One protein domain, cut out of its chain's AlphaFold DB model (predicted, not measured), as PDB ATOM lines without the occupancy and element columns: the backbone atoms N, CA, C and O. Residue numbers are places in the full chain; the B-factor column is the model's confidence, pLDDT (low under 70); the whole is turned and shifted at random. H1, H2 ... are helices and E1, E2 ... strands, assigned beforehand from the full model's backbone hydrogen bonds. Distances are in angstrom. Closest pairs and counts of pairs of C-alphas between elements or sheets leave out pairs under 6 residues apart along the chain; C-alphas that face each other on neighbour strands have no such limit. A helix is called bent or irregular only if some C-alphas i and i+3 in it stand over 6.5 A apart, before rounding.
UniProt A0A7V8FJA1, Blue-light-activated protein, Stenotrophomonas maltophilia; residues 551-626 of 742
ATOM      1  N   ALA A 551     127.377 120.884  88.768       52.03
ATOM      2  CA  ALA A 551     126.228 121.550  88.166       52.03
ATOM      3  C   ALA A 551     126.730 122.461  87.034       52.03
ATOM      4  O   ALA A 551     126.920 123.658  87.254       52.03
ATOM      5  N   PRO A 552     127.011 121.909  85.836       73.31
ATOM      6  CA  PRO A 552     127.590 122.677  84.746       73.31
ATOM      7  C   PRO A 552     126.603 123.738  84.259       73.31
ATOM      8  O   PRO A 552     125.494 123.412  83.831       73.31
ATOM      9  N   SER A 553     127.019 124.998  84.284       71.31
ATOM     10  CA  SER A 553     126.305 126.119  83.685       71.31
ATOM     11  C   SER A 553     127.132 126.720  82.553       71.31
ATOM     12  O   SER A 553     128.340 126.504  82.449       71.31
ATOM     13  N   VAL A 554     126.464 127.437  81.653       78.56
ATOM     14  CA  VAL A 554     127.132 128.173  80.578       78.56
ATOM     15  C   VAL A 554     127.712 129.454  81.181       78.56
ATOM     16  O   VAL A 554     126.964 130.276  81.708       78.56
ATOM     17  N   VAL A 555     129.033 129.602  81.134       76.56
ATOM     18  CA  VAL A 555     129.792 130.706  81.737       76.56
ATOM     19  C   VAL A 555     130.668 131.357  80.671       76.56
ATOM     20  O   VAL A 555     131.264 130.656  79.856       76.56
ATOM     21  N   ASP A 556     130.768 132.684  80.687       81.69
ATOM     22  CA  ASP A 556     131.782 133.429  79.935       81.69
ATOM     23  C   ASP A 556     133.061 133.537  80.797       81.69
ATOM     24  O   ASP A 556     133.029 134.174  81.861       81.69
ATOM     25  N   PRO A 557     134.181 132.896  80.401       80.44
ATOM     26  CA  PRO A 557     135.421 132.917  81.171       80.44
ATOM     27  C   PRO A 557     136.010 134.317  81.341       80.44
ATOM     28  O   PRO A 557     136.610 134.590  82.379       80.44
ATOM     29  N   ASP A 558     135.853 135.205  80.360       82.75
ATOM     30  CA  ASP A 558     136.435 136.546  80.421       82.75
ATOM     31  C   ASP A 558     135.708 137.378  81.474       82.75
ATOM     32  O   ASP A 558     136.346 138.012  82.316       82.75
ATOM     33  N   VAL A 559     134.375 137.298  81.498       82.81
ATOM     34  CA  VAL A 559     133.546 137.961  82.516       82.81
ATOM     35  C   VAL A 559     133.854 137.417  83.912       82.81
ATOM     36  O   VAL A 559     133.972 138.192  84.866       82.81
ATOM     37  N   LEU A 560     134.030 136.098  84.046       82.50
ATOM     38  CA  LEU A 560     134.351 135.466  85.325       82.50
ATOM     39  C   LEU A 560     135.732 135.888  85.847       82.50
ATOM     40  O   LEU A 560     135.882 136.246  87.011       82.50
ATOM     41  N   ILE A 561     136.760 135.868  84.998       83.38
ATOM     42  CA  ILE A 561     138.114 136.259  85.409       83.38
ATOM     43  C   ILE A 561     138.185 137.762  85.699       83.38
ATOM     44  O   ILE A 561     138.846 138.162  86.660       83.38
ATOM     45  N   ALA A 562     137.473 138.588  84.927       82.94
ATOM     46  CA  ALA A 562     137.362 140.017  85.191       82.94
ATOM     47  C   ALA A 562     136.716 140.299  86.557       82.94
ATOM     48  O   ALA A 562     137.221 141.135  87.304       82.94
ATOM     49  N   SER A 563     135.651 139.576  86.927       83.19
ATOM     50  CA  SER A 563     134.984 139.765  88.226       83.19
ATOM     51  C   SER A 563     135.876 139.374  89.412       83.19
ATOM     52  O   SER A 563     135.811 139.993  90.476       83.19
ATOM     53  N   LEU A 564     136.770 138.397  89.225       84.69
ATOM     54  CA  LEU A 564     137.721 137.955  90.247       84.69
ATOM     55  C   LEU A 564     138.974 138.832  90.351       84.69
ATOM     56  O   LEU A 564     139.730 138.686  91.315       84.69
ATOM     57  N   GLN A 565     139.211 139.745  89.405       83.88
ATOM     58  CA  GLN A 565     140.450 140.522  89.311       83.88
ATOM     59  C   GLN A 565     140.771 141.281  90.607       83.88
ATOM     60  O   GLN A 565     141.906 141.231  91.083       83.88
ATOM     61  N   ASP A 566     139.773 141.909  91.229       78.50
ATOM     62  CA  ASP A 566     139.944 142.661  92.478       78.50
ATOM     63  C   ASP A 566     140.262 141.767  93.684       78.50
ATOM     64  O   ASP A 566     140.981 142.169  94.606       78.50
ATOM     65  N   ILE A 567     139.703 140.555  93.716       77.44
ATOM     66  CA  ILE A 567     139.950 139.578  94.784       77.44
ATOM     67  C   ILE A 567     141.353 138.987  94.616       77.44
ATOM     68  O   ILE A 567     142.100 138.861  95.591       77.44
ATOM     69  N   ILE A 568     141.743 138.686  93.376       84.31
ATOM     70  CA  ILE A 568     143.076 138.186  93.032       84.31
ATOM     71  C   ILE A 568     144.138 139.240  93.363       84.31
ATOM     72  O   ILE A 568     145.106 138.922  94.051       84.31
ATOM     73  N   ALA A 569     143.945 140.497  92.952       79.50
ATOM     74  CA  ALA A 569     144.890 141.580  93.218       79.50
ATOM     75  C   ALA A 569     145.133 141.778  94.724       79.50
ATOM     76  O   ALA A 569     146.279 141.868  95.165       79.50
ATOM     77  N   ARG A 570     144.065 141.754  95.535       79.31
ATOM     78  CA  ARG A 570     144.170 141.815  97.003       79.31
ATOM     79  C   ARG A 570     144.905 140.615  97.594       79.31
ATOM     80  O   ARG A 570     145.686 140.783  98.525       79.31
ATOM     81  N   SER A 571     144.678 139.423  97.048       77.75
ATOM     82  CA  SER A 571     145.293 138.185  97.538       77.75
ATOM     83  C   SER A 571     146.790 138.096  97.223       77.75
ATOM     84  O   SER A 571     147.537 137.506  98.004       77.75
ATOM     85  N   LEU A 572     147.231 138.666  96.097       78.88
ATOM     86  CA  LEU A 572     148.636 138.705  95.677       78.88
ATOM     87  C   LEU A 572     149.457 139.750  96.449       78.88
ATOM     88  O   LEU A 572     150.637 139.521  96.707       78.88
ATOM     89  N   GLY A 573     148.831 140.859  96.850       77.19
ATOM     90  CA  GLY A 573     149.494 141.969  97.530       77.19
ATOM     91  C   GLY A 573     150.240 142.916  96.572       77.19
ATOM     92  O   GLY A 573     150.394 142.628  95.385       77.19
ATOM     93  N   PRO A 574     150.712 144.076  97.065       78.12
ATOM     94  CA  PRO A 574     151.246 145.155  96.225       78.12
ATOM     95  C   PRO A 574     152.603 144.844  95.573       78.12
ATOM     96  O   PRO A 574     152.995 145.527  94.631       78.12
ATOM     97  N   SER A 575     153.329 143.829  96.053       75.69
ATOM     98  CA  SER A 575     154.634 143.421  95.515       75.69
ATOM     99  C   SER A 575     154.536 142.660  94.186       75.69
ATOM    100  O   SER A 575     155.543 142.510  93.494       75.69
ATOM    101  N   ILE A 576     153.343 142.192  93.802       81.06
ATOM    102  CA  ILE A 576     153.117 141.435  92.569       81.06
ATOM    103  C   ILE A 576     152.160 142.212  91.668       81.06
ATOM    104  O   ILE A 576     150.972 142.342  91.954       81.06
ATOM    105  N   ALA A 577     152.663 142.705  90.537       82.75
ATOM    106  CA  ALA A 577     151.835 143.419  89.573       82.75
ATOM    107  C   ALA A 577     150.997 142.434  88.743       82.75
ATOM    108  O   ALA A 577     151.539 141.646  87.962       82.75
ATOM    109  N   LEU A 578     149.674 142.502  88.892       85.19
ATOM    110  CA  LEU A 578     148.719 141.722  88.108       85.19
ATOM    111  C   LEU A 578     148.422 142.416  86.772       85.19
ATOM    112  O   LEU A 578     148.064 143.593  86.739       85.19
ATOM    113  N   ARG A 579     148.530 141.673  85.669       85.19
ATOM    114  CA  ARG A 579     147.997 142.053  84.357       85.19
ATOM    115  C   ARG A 579     147.008 141.001  83.873       85.19
ATOM    116  O   ARG A 579     147.264 139.805  83.997       85.19
ATOM    117  N   THR A 580     145.904 141.455  83.298       82.00
ATOM    118  CA  THR A 580     144.881 140.614  82.674       82.00
ATOM    119  C   THR A 580     144.808 140.940  81.182       82.00
ATOM    120  O   THR A 580     144.783 142.102  80.785       82.00
ATOM    121  N   GLU A 581     144.840 139.905  80.349       84.06
ATOM    122  CA  GLU A 581     144.752 139.985  78.889       84.06
ATOM    123  C   GLU A 581     143.630 139.053  78.421       84.06
ATOM    124  O   GLU A 581     143.862 137.884  78.104       84.06
ATOM    125  N   LEU A 582     142.400 139.562  78.420       82.50
ATOM    126  CA  LEU A 582     141.206 138.769  78.136       82.50
ATOM    127  C   LEU A 582     140.894 138.799  76.630       82.50
ATOM    128  O   LEU A 582     140.567 139.857  76.099       82.50
ATOM    129  N   HIS A 583     141.084 137.666  75.944       73.62
ATOM    130  CA  HIS A 583     140.911 137.512  74.489       73.62
ATOM    131  C   HIS A 583     140.063 136.268  74.169       73.62
ATOM    132  O   HIS A 583     140.434 135.422  73.348       73.62
ATOM    133  N   GLY A 584     138.954 136.103  74.883       61.84
ATOM    134  CA  GLY A 584     138.000 135.018  74.692       61.84
ATOM    135  C   GLY A 584     136.973 135.266  73.585       61.84
ATOM    136  O   GLY A 584     136.231 134.340  73.278       61.84
ATOM    137  N   ASP A 585     136.917 136.466  72.989       65.25
ATOM    138  CA  ASP A 585     136.012 136.850  71.884       65.25
ATOM    139  C   ASP A 585     134.547 136.372  72.074       65.25
ATOM    140  O   ASP A 585     133.875 135.961  71.127       65.25
ATOM    141  N   GLY A 586     134.037 136.401  73.314       63.53
ATOM    142  CA  GLY A 586     132.665 135.985  73.654       63.53
ATOM    143  C   GLY A 586     132.426 134.467  73.670       63.53
ATOM    144  O   GLY A 586     131.282 134.012  73.566       63.53
ATOM    145  N   ALA A 587     133.480 133.655  73.772       70.19
ATOM    146  CA  ALA A 587     133.367 132.208  73.902       70.19
ATOM    147  C   ALA A 587     132.727 131.808  75.241       70.19
ATOM    148  O   ALA A 587     133.156 132.236  76.309       70.19
ATOM    149  N   HIS A 588     131.730 130.927  75.183       79.12
ATOM    150  CA  HIS A 588     131.055 130.398  76.364       79.12
ATOM    151  C   HIS A 588     131.498 128.959  76.637       79.12
ATOM    152  O   HIS A 588     131.675 128.166  75.709       79.12
ATOM    153  N   VAL A 589     131.649 128.610  77.914       77.62
ATOM    154  CA  VAL A 589     132.076 127.279  78.368       77.62
ATOM    155  C   VAL A 589     131.028 126.668  79.282       77.62
ATOM    156  O   VAL A 589     130.394 127.380  80.054       77.62
ATOM    157  N   GLN A 590     130.841 125.351  79.216       75.12
ATOM    158  CA  GLN A 590     129.906 124.653  80.095       75.12
ATOM    159  C   GLN A 590     130.660 124.024  81.270       75.12
ATOM    160  O   GLN A 590     131.263 122.960  81.146       75.12
ATOM    161  N   VAL A 591     130.649 124.697  82.419       77.44
ATOM    162  CA  VAL A 591     131.484 124.362  83.584       77.44
ATOM    163  C   VAL A 591     130.742 124.625  84.889       77.44
ATOM    164  O   VAL A 591     129.781 125.384  84.933       77.44
ATOM    165  N   ASP A 592     131.185 124.005  85.978       71.88
ATOM    166  CA  ASP A 592     130.711 124.360  87.318       71.88
ATOM    167  C   ASP A 592     131.366 125.693  87.729       71.88
ATOM    168  O   ASP A 592     132.577 125.749  87.963       71.88
ATOM    169  N   ALA A 593     130.584 126.781  87.740       70.25
ATOM    170  CA  ALA A 593     131.102 128.137  87.952       70.25
ATOM    171  C   ALA A 593     131.908 128.280  89.266       70.25
ATOM    172  O   ALA A 593     133.054 128.725  89.190       70.25
ATOM    173  N   PRO A 594     131.428 127.812  90.440       66.94
ATOM    174  CA  PRO A 594     132.225 127.813  91.672       66.94
ATOM    175  C   PRO A 594     133.569 127.073  91.577       66.94
ATOM    176  O   PRO A 594     134.547 127.477  92.213       66.94
ATOM    177  N   GLN A 595     133.655 125.974  90.817       66.88
ATOM    178  CA  GLN A 595     134.929 125.269  90.611       66.88
ATOM    179  C   GLN A 595     135.876 126.070  89.715       66.88
ATOM    180  O   GLN A 595     137.074 126.160  90.011       66.88
ATOM    181  N   LEU A 596     135.345 126.689  88.654       78.00
ATOM    182  CA  LEU A 596     136.134 127.541  87.769       78.00
ATOM    183  C   LEU A 596     136.591 128.833  88.464       78.00
ATOM    184  O   LEU A 596     137.674 129.299  88.152       78.00
ATOM    185  N   GLU A 597     135.853 129.379  89.433       75.50
ATOM    186  CA  GLU A 597     136.306 130.531  90.234       75.50
ATOM    187  C   GLU A 597     137.452 130.165  91.187       75.50
ATOM    188  O   GLU A 597     138.448 130.884  91.320       75.50
ATOM    189  N   ASN A 598     137.334 129.009  91.846       68.25
ATOM    190  CA  ASN A 598     138.316 128.556  92.826       68.25
ATOM    191  C   ASN A 598     139.660 128.173  92.195       68.25
ATOM    192  O   ASN A 598     140.707 128.314  92.837       68.25
ATOM    193  N   ALA A 599     139.665 127.670  90.961       75.31
ATOM    194  CA  ALA A 599     140.892 127.223  90.309       75.31
ATOM    195  C   ALA A 599     141.916 128.370  90.092       75.31
ATOM    196  O   ALA A 599     143.034 128.248  90.607       75.31
ATOM    197  N   PRO A 600     141.584 129.501  89.435       76.19
ATOM    198  CA  PRO A 600     142.461 130.663  89.288       76.19
ATOM    199  C   PRO A 600     142.915 131.256  90.622       76.19
ATOM    200  O   PRO A 600     144.102 131.546  90.771       76.19
ATOM    201  N   LEU A 601     142.021 131.388  91.610       73.81
ATOM    202  CA  LEU A 601     142.367 131.911  92.938       73.81
ATOM    203  C   LEU A 601     143.464 131.072  93.606       73.81
ATOM    204  O   LEU A 601     144.483 131.607  94.048       73.81
ATOM    205  N   ASN A 602     143.306 129.746  93.604       71.31
ATOM    206  CA  ASN A 602     144.299 128.831  94.166       71.31
ATOM    207  C   ASN A 602     145.654 128.919  93.455       71.31
ATOM    208  O   ASN A 602     146.703 128.774  94.085       71.31
ATOM    209  N   LEU A 603     145.649 129.155  92.145       74.06
ATOM    210  CA  LEU A 603     146.875 129.293  91.364       74.06
ATOM    211  C   LEU A 603     147.570 130.619  91.616       74.06
ATOM    212  O   LEU A 603     148.790 130.637  91.735       74.06
ATOM    213  N   CYS A 604     146.811 131.702  91.760       77.25
ATOM    214  CA  CYS A 604     147.358 133.007  92.109       77.25
ATOM    215  C   CYS A 604     148.013 132.971  93.494       77.25
ATOM    216  O   CYS A 604     149.128 133.459  93.651       77.25
ATOM    217  N   ILE A 605     147.383 132.313  94.474       68.44
ATOM    218  CA  ILE A 605     147.969 132.123  95.809       68.44
ATOM    219  C   ILE A 605     149.284 131.337  95.715       68.44
ATOM    220  O   ILE A 605     150.301 131.782  96.240       68.44
ATOM    221  N   LYS A 606     149.305 130.218  94.979       68.00
ATOM    222  CA  LYS A 606     150.541 129.445  94.759       68.00
ATOM    223  C   LYS A 606     151.622 130.254  94.044       68.00
ATOM    224  O   LYS A 606     152.798 130.106  94.360       68.00
ATOM    225  N   ALA A 607     151.236 131.091  93.084       72.12
ATOM    226  CA  ALA A 607     152.158 131.958  92.366       72.12
ATOM    227  C   ALA A 607     152.768 133.018  93.295       72.12
ATOM    228  O   ALA A 607     153.974 133.236  93.240       72.12
ATOM    229  N   ARG A 608     151.972 133.619  94.190       73.50
ATOM    230  CA  ARG A 608     152.465 134.537  95.229       73.50
ATOM    231  C   ARG A 608     153.448 133.858  96.165       73.50
ATOM    232  O   ARG A 608     154.530 134.386  96.385       73.50
ATOM    233  N   ASP A 609     153.089 132.689  96.684       65.62
ATOM    234  CA  ASP A 609     153.945 131.961  97.624       65.62
ATOM    235  C   ASP A 609     155.278 131.546  96.962       65.62
ATOM    236  O   ASP A 609     156.303 131.436  97.631       65.62
ATOM    237  N   ALA A 610     155.288 131.373  95.635       70.94
ATOM    238  CA  ALA A 610     156.489 131.127  94.837       70.94
ATOM    239  C   ALA A 610     157.267 132.402  94.436       70.94
ATOM    240  O   ALA A 610     158.388 132.283  93.941       70.94
ATOM    241  N   MET A 611     156.704 133.600  94.637       72.69
ATOM    242  CA  MET A 611     157.305 134.907  94.321       72.69
ATOM    243  C   MET A 611     157.394 135.804  95.575       72.69
ATOM    244  O   MET A 611     156.780 136.875  95.612       72.69
ATOM    245  N   PRO A 612     158.149 135.399  96.617       69.38
ATOM    246  CA  PRO A 612     158.217 136.133  97.883       69.38
ATOM    247  C   PRO A 612     158.828 137.539  97.743       69.38
ATOM    248  O   PRO A 612     158.411 138.453  98.448       69.38
ATOM    249  N   ASP A 613     159.747 137.733  96.791       67.00
ATOM    250  CA  ASP A 613     160.428 139.013  96.531       67.00
ATOM    251  C   ASP A 613     159.643 139.945  95.580       67.00
ATOM    252  O   ASP A 613     160.148 140.985  95.150       67.00
ATOM    253  N   GLY A 614     158.400 139.588  95.239       79.38
ATOM    254  CA  GLY A 614     157.567 140.308  94.276       79.38
ATOM    255  C   GLY A 614     157.775 139.870  92.821       79.38
ATOM    256  O   GLY A 614     158.614 139.026  92.507       79.38
ATOM    257  N   GLY A 615     156.969 140.409  91.902       83.69
ATOM    258  CA  GLY A 615     156.996 139.980  90.499       83.69
ATOM    259  C   GLY A 615     155.851 140.514  89.641       83.69
ATOM    260  O   GLY A 615     155.200 141.501  89.976       83.69
ATOM    261  N   ARG A 616     155.607 139.864  88.497       84.75
ATOM    262  CA  ARG A 616     154.463 140.156  87.620       84.75
ATOM    263  C   ARG A 616     153.698 138.873  87.331       84.75
ATOM    264  O   ARG A 616     154.307 137.883  86.939       84.75
ATOM    265  N   LEU A 617     152.377 138.912  87.480       83.19
ATOM    266  CA  LEU A 617     151.491 137.807  87.125       83.19
ATOM    267  C   LEU A 617     150.614 138.225  85.946       83.19
ATOM    268  O   LEU A 617     149.919 139.235  86.027       83.19
ATOM    269  N   LEU A 618     150.648 137.453  84.859       84.25
ATOM    270  CA  LEU A 618     149.805 137.663  83.685       84.25
ATOM    271  C   LEU A 618     148.747 136.562  83.601       84.25
ATOM    272  O   LEU A 618     149.096 135.386  83.496       84.25
ATOM    273  N   ILE A 619     147.471 136.941  83.594       84.19
ATOM    274  CA  ILE A 619     146.355 136.033  83.316       84.19
ATOM    275  C   ILE A 619     145.843 136.336  81.912       84.19
ATOM    276  O   ILE A 619     145.377 137.445  81.652       84.19
ATOM    277  N   ARG A 620     145.937 135.357  81.007       82.75
ATOM    278  CA  ARG A 620     145.478 135.482  79.622       82.75
ATOM    279  C   ARG A 620     144.433 134.419  79.304       82.75
ATOM    280  O   ARG A 620     144.661 133.242  79.583       82.75
ATOM    281  N   THR A 621     143.338 134.826  78.676       80.75
ATOM    282  CA  THR A 621     142.355 133.915  78.071       80.75
ATOM    283  C   THR A 621     142.537 133.916  76.551       80.75
ATOM    284  O   THR A 621     142.856 134.947  75.963       80.75
ATOM    285  N   ARG A 622     142.422 132.745  75.913       77.00
ATOM    286  CA  ARG A 622     142.391 132.602  74.448       77.00
ATOM    287  C   ARG A 622     141.545 131.400  74.055       77.00
ATOM    288  O   ARG A 622     141.570 130.385  74.756       77.00
ATOM    289  N   VAL A 623     140.891 131.473  72.903       75.19
ATOM    290  CA  VAL A 623     140.298 130.297  72.259       75.19
ATOM    291  C   VAL A 623     141.387 129.564  71.474       75.19
ATOM    292  O   VAL A 623     142.119 130.168  70.694       75.19
ATOM    293  N   GLU A 624     141.522 128.258  71.691       71.19
ATOM    294  CA  GLU A 624     142.504 127.421  70.999       71.19
ATOM    295  C   GLU A 624     141.841 126.131  70.510       71.19
ATOM    296  O   GLU A 624     141.226 125.401  71.287       71.19
ATOM    297  N   THR A 625     141.967 125.849  69.214       63.38
ATOM    298  CA  THR A 625     141.508 124.604  68.595       63.38
ATOM    299  C   THR A 625     142.506 123.489  68.900       63.38
ATOM    300  O   THR A 625     143.690 123.602  68.587       63.38
ATOM    301  N   LEU A 626     142.041 122.407  69.525       60.06
ATOM    302  CA  LEU A 626     142.873 121.246  69.844       60.06
ATOM    303  C   LEU A 626     142.742 120.196  68.732       60.06
ATOM    304  O   LEU A 626     141.650 119.678  68.509       60.06
TER     305      LEU A 626
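AT A GLANCE: This is residues 551 to 626 of the 742 residues of the protein "Blue-light-activated protein" of Stenotrophomonas maltophilia (UniProt A0A7V8FJA1). Two helices, H1 and H2, lie roughly side by side over one face of a long two-stranded ribbon, E2 and E4, and a small strand pair, E1 and E3, sits at the end where both helices begin. Twice the chain runs out along a helix and folds back along a ribbon strand. The printed part has 76 residues, with two named helices and four named strands in the order E1 H1 E2 E3 H2 E4; E1 and E3 are antiparallel, E2 and E4 parallel, and the class is mixed, helices and strands. The whole is compact, with a radius of gyration of the C-alphas of 13.1 A, but elongated in outline, spanning 38 by 24 by 23 A.

IN THESE COORDINATES: E1 is residues 553 to 555, 6.1 A long, beginning at C-alpha 553 (126.305, 126.119, 83.685). H1 is residues 557 to 572, 20.5 A; it is irregular, C-alphas 563 and 566 being 7.1 A apart, with a kink of 48 degrees near residue 566. E2 is residues 576 to 583, 22.2 A. E3 is residues 589 to 591, 6.0 A. H2 is residues 593 to 609, 25.1 A. E4 is residues 615 to 622, 22.9 A, ending at C-alpha 622 (142.391, 132.602, 74.448).

HOW THE PARTS SIT: E2 and E4 are parallel at 11 degrees, with N 579 and O 617 2.8 A apart, within hydrogen-bond range. The closest C-alphas of H1 and E2, Asp 558 and Leu 582, are 5.7 A apart. H1 and H2 touch, closest at the C-alphas of Leu 572 and Arg 608, 5.7 A, and run the same way at a tilt of 36 degrees, only just steep. E1 and E3 are antiparallel at 134 degrees, with N 555 and O 589 2.8 A apart. E1 is apart from E2 and E4. O i to N i+4 pairs are within range in 10 of 12 cases in H1 and 11 of 13 in H2.

THE WHOLE: The two C-alphas farthest apart, Ala 551 and Asp 613, are 39.3 A apart. The printed part has no cut, and its five links between named elements are tight. The model's mean pLDDT is 76.0 over the printed part; 14 residues are under 70, among them 584 to 586 and 625 to 626.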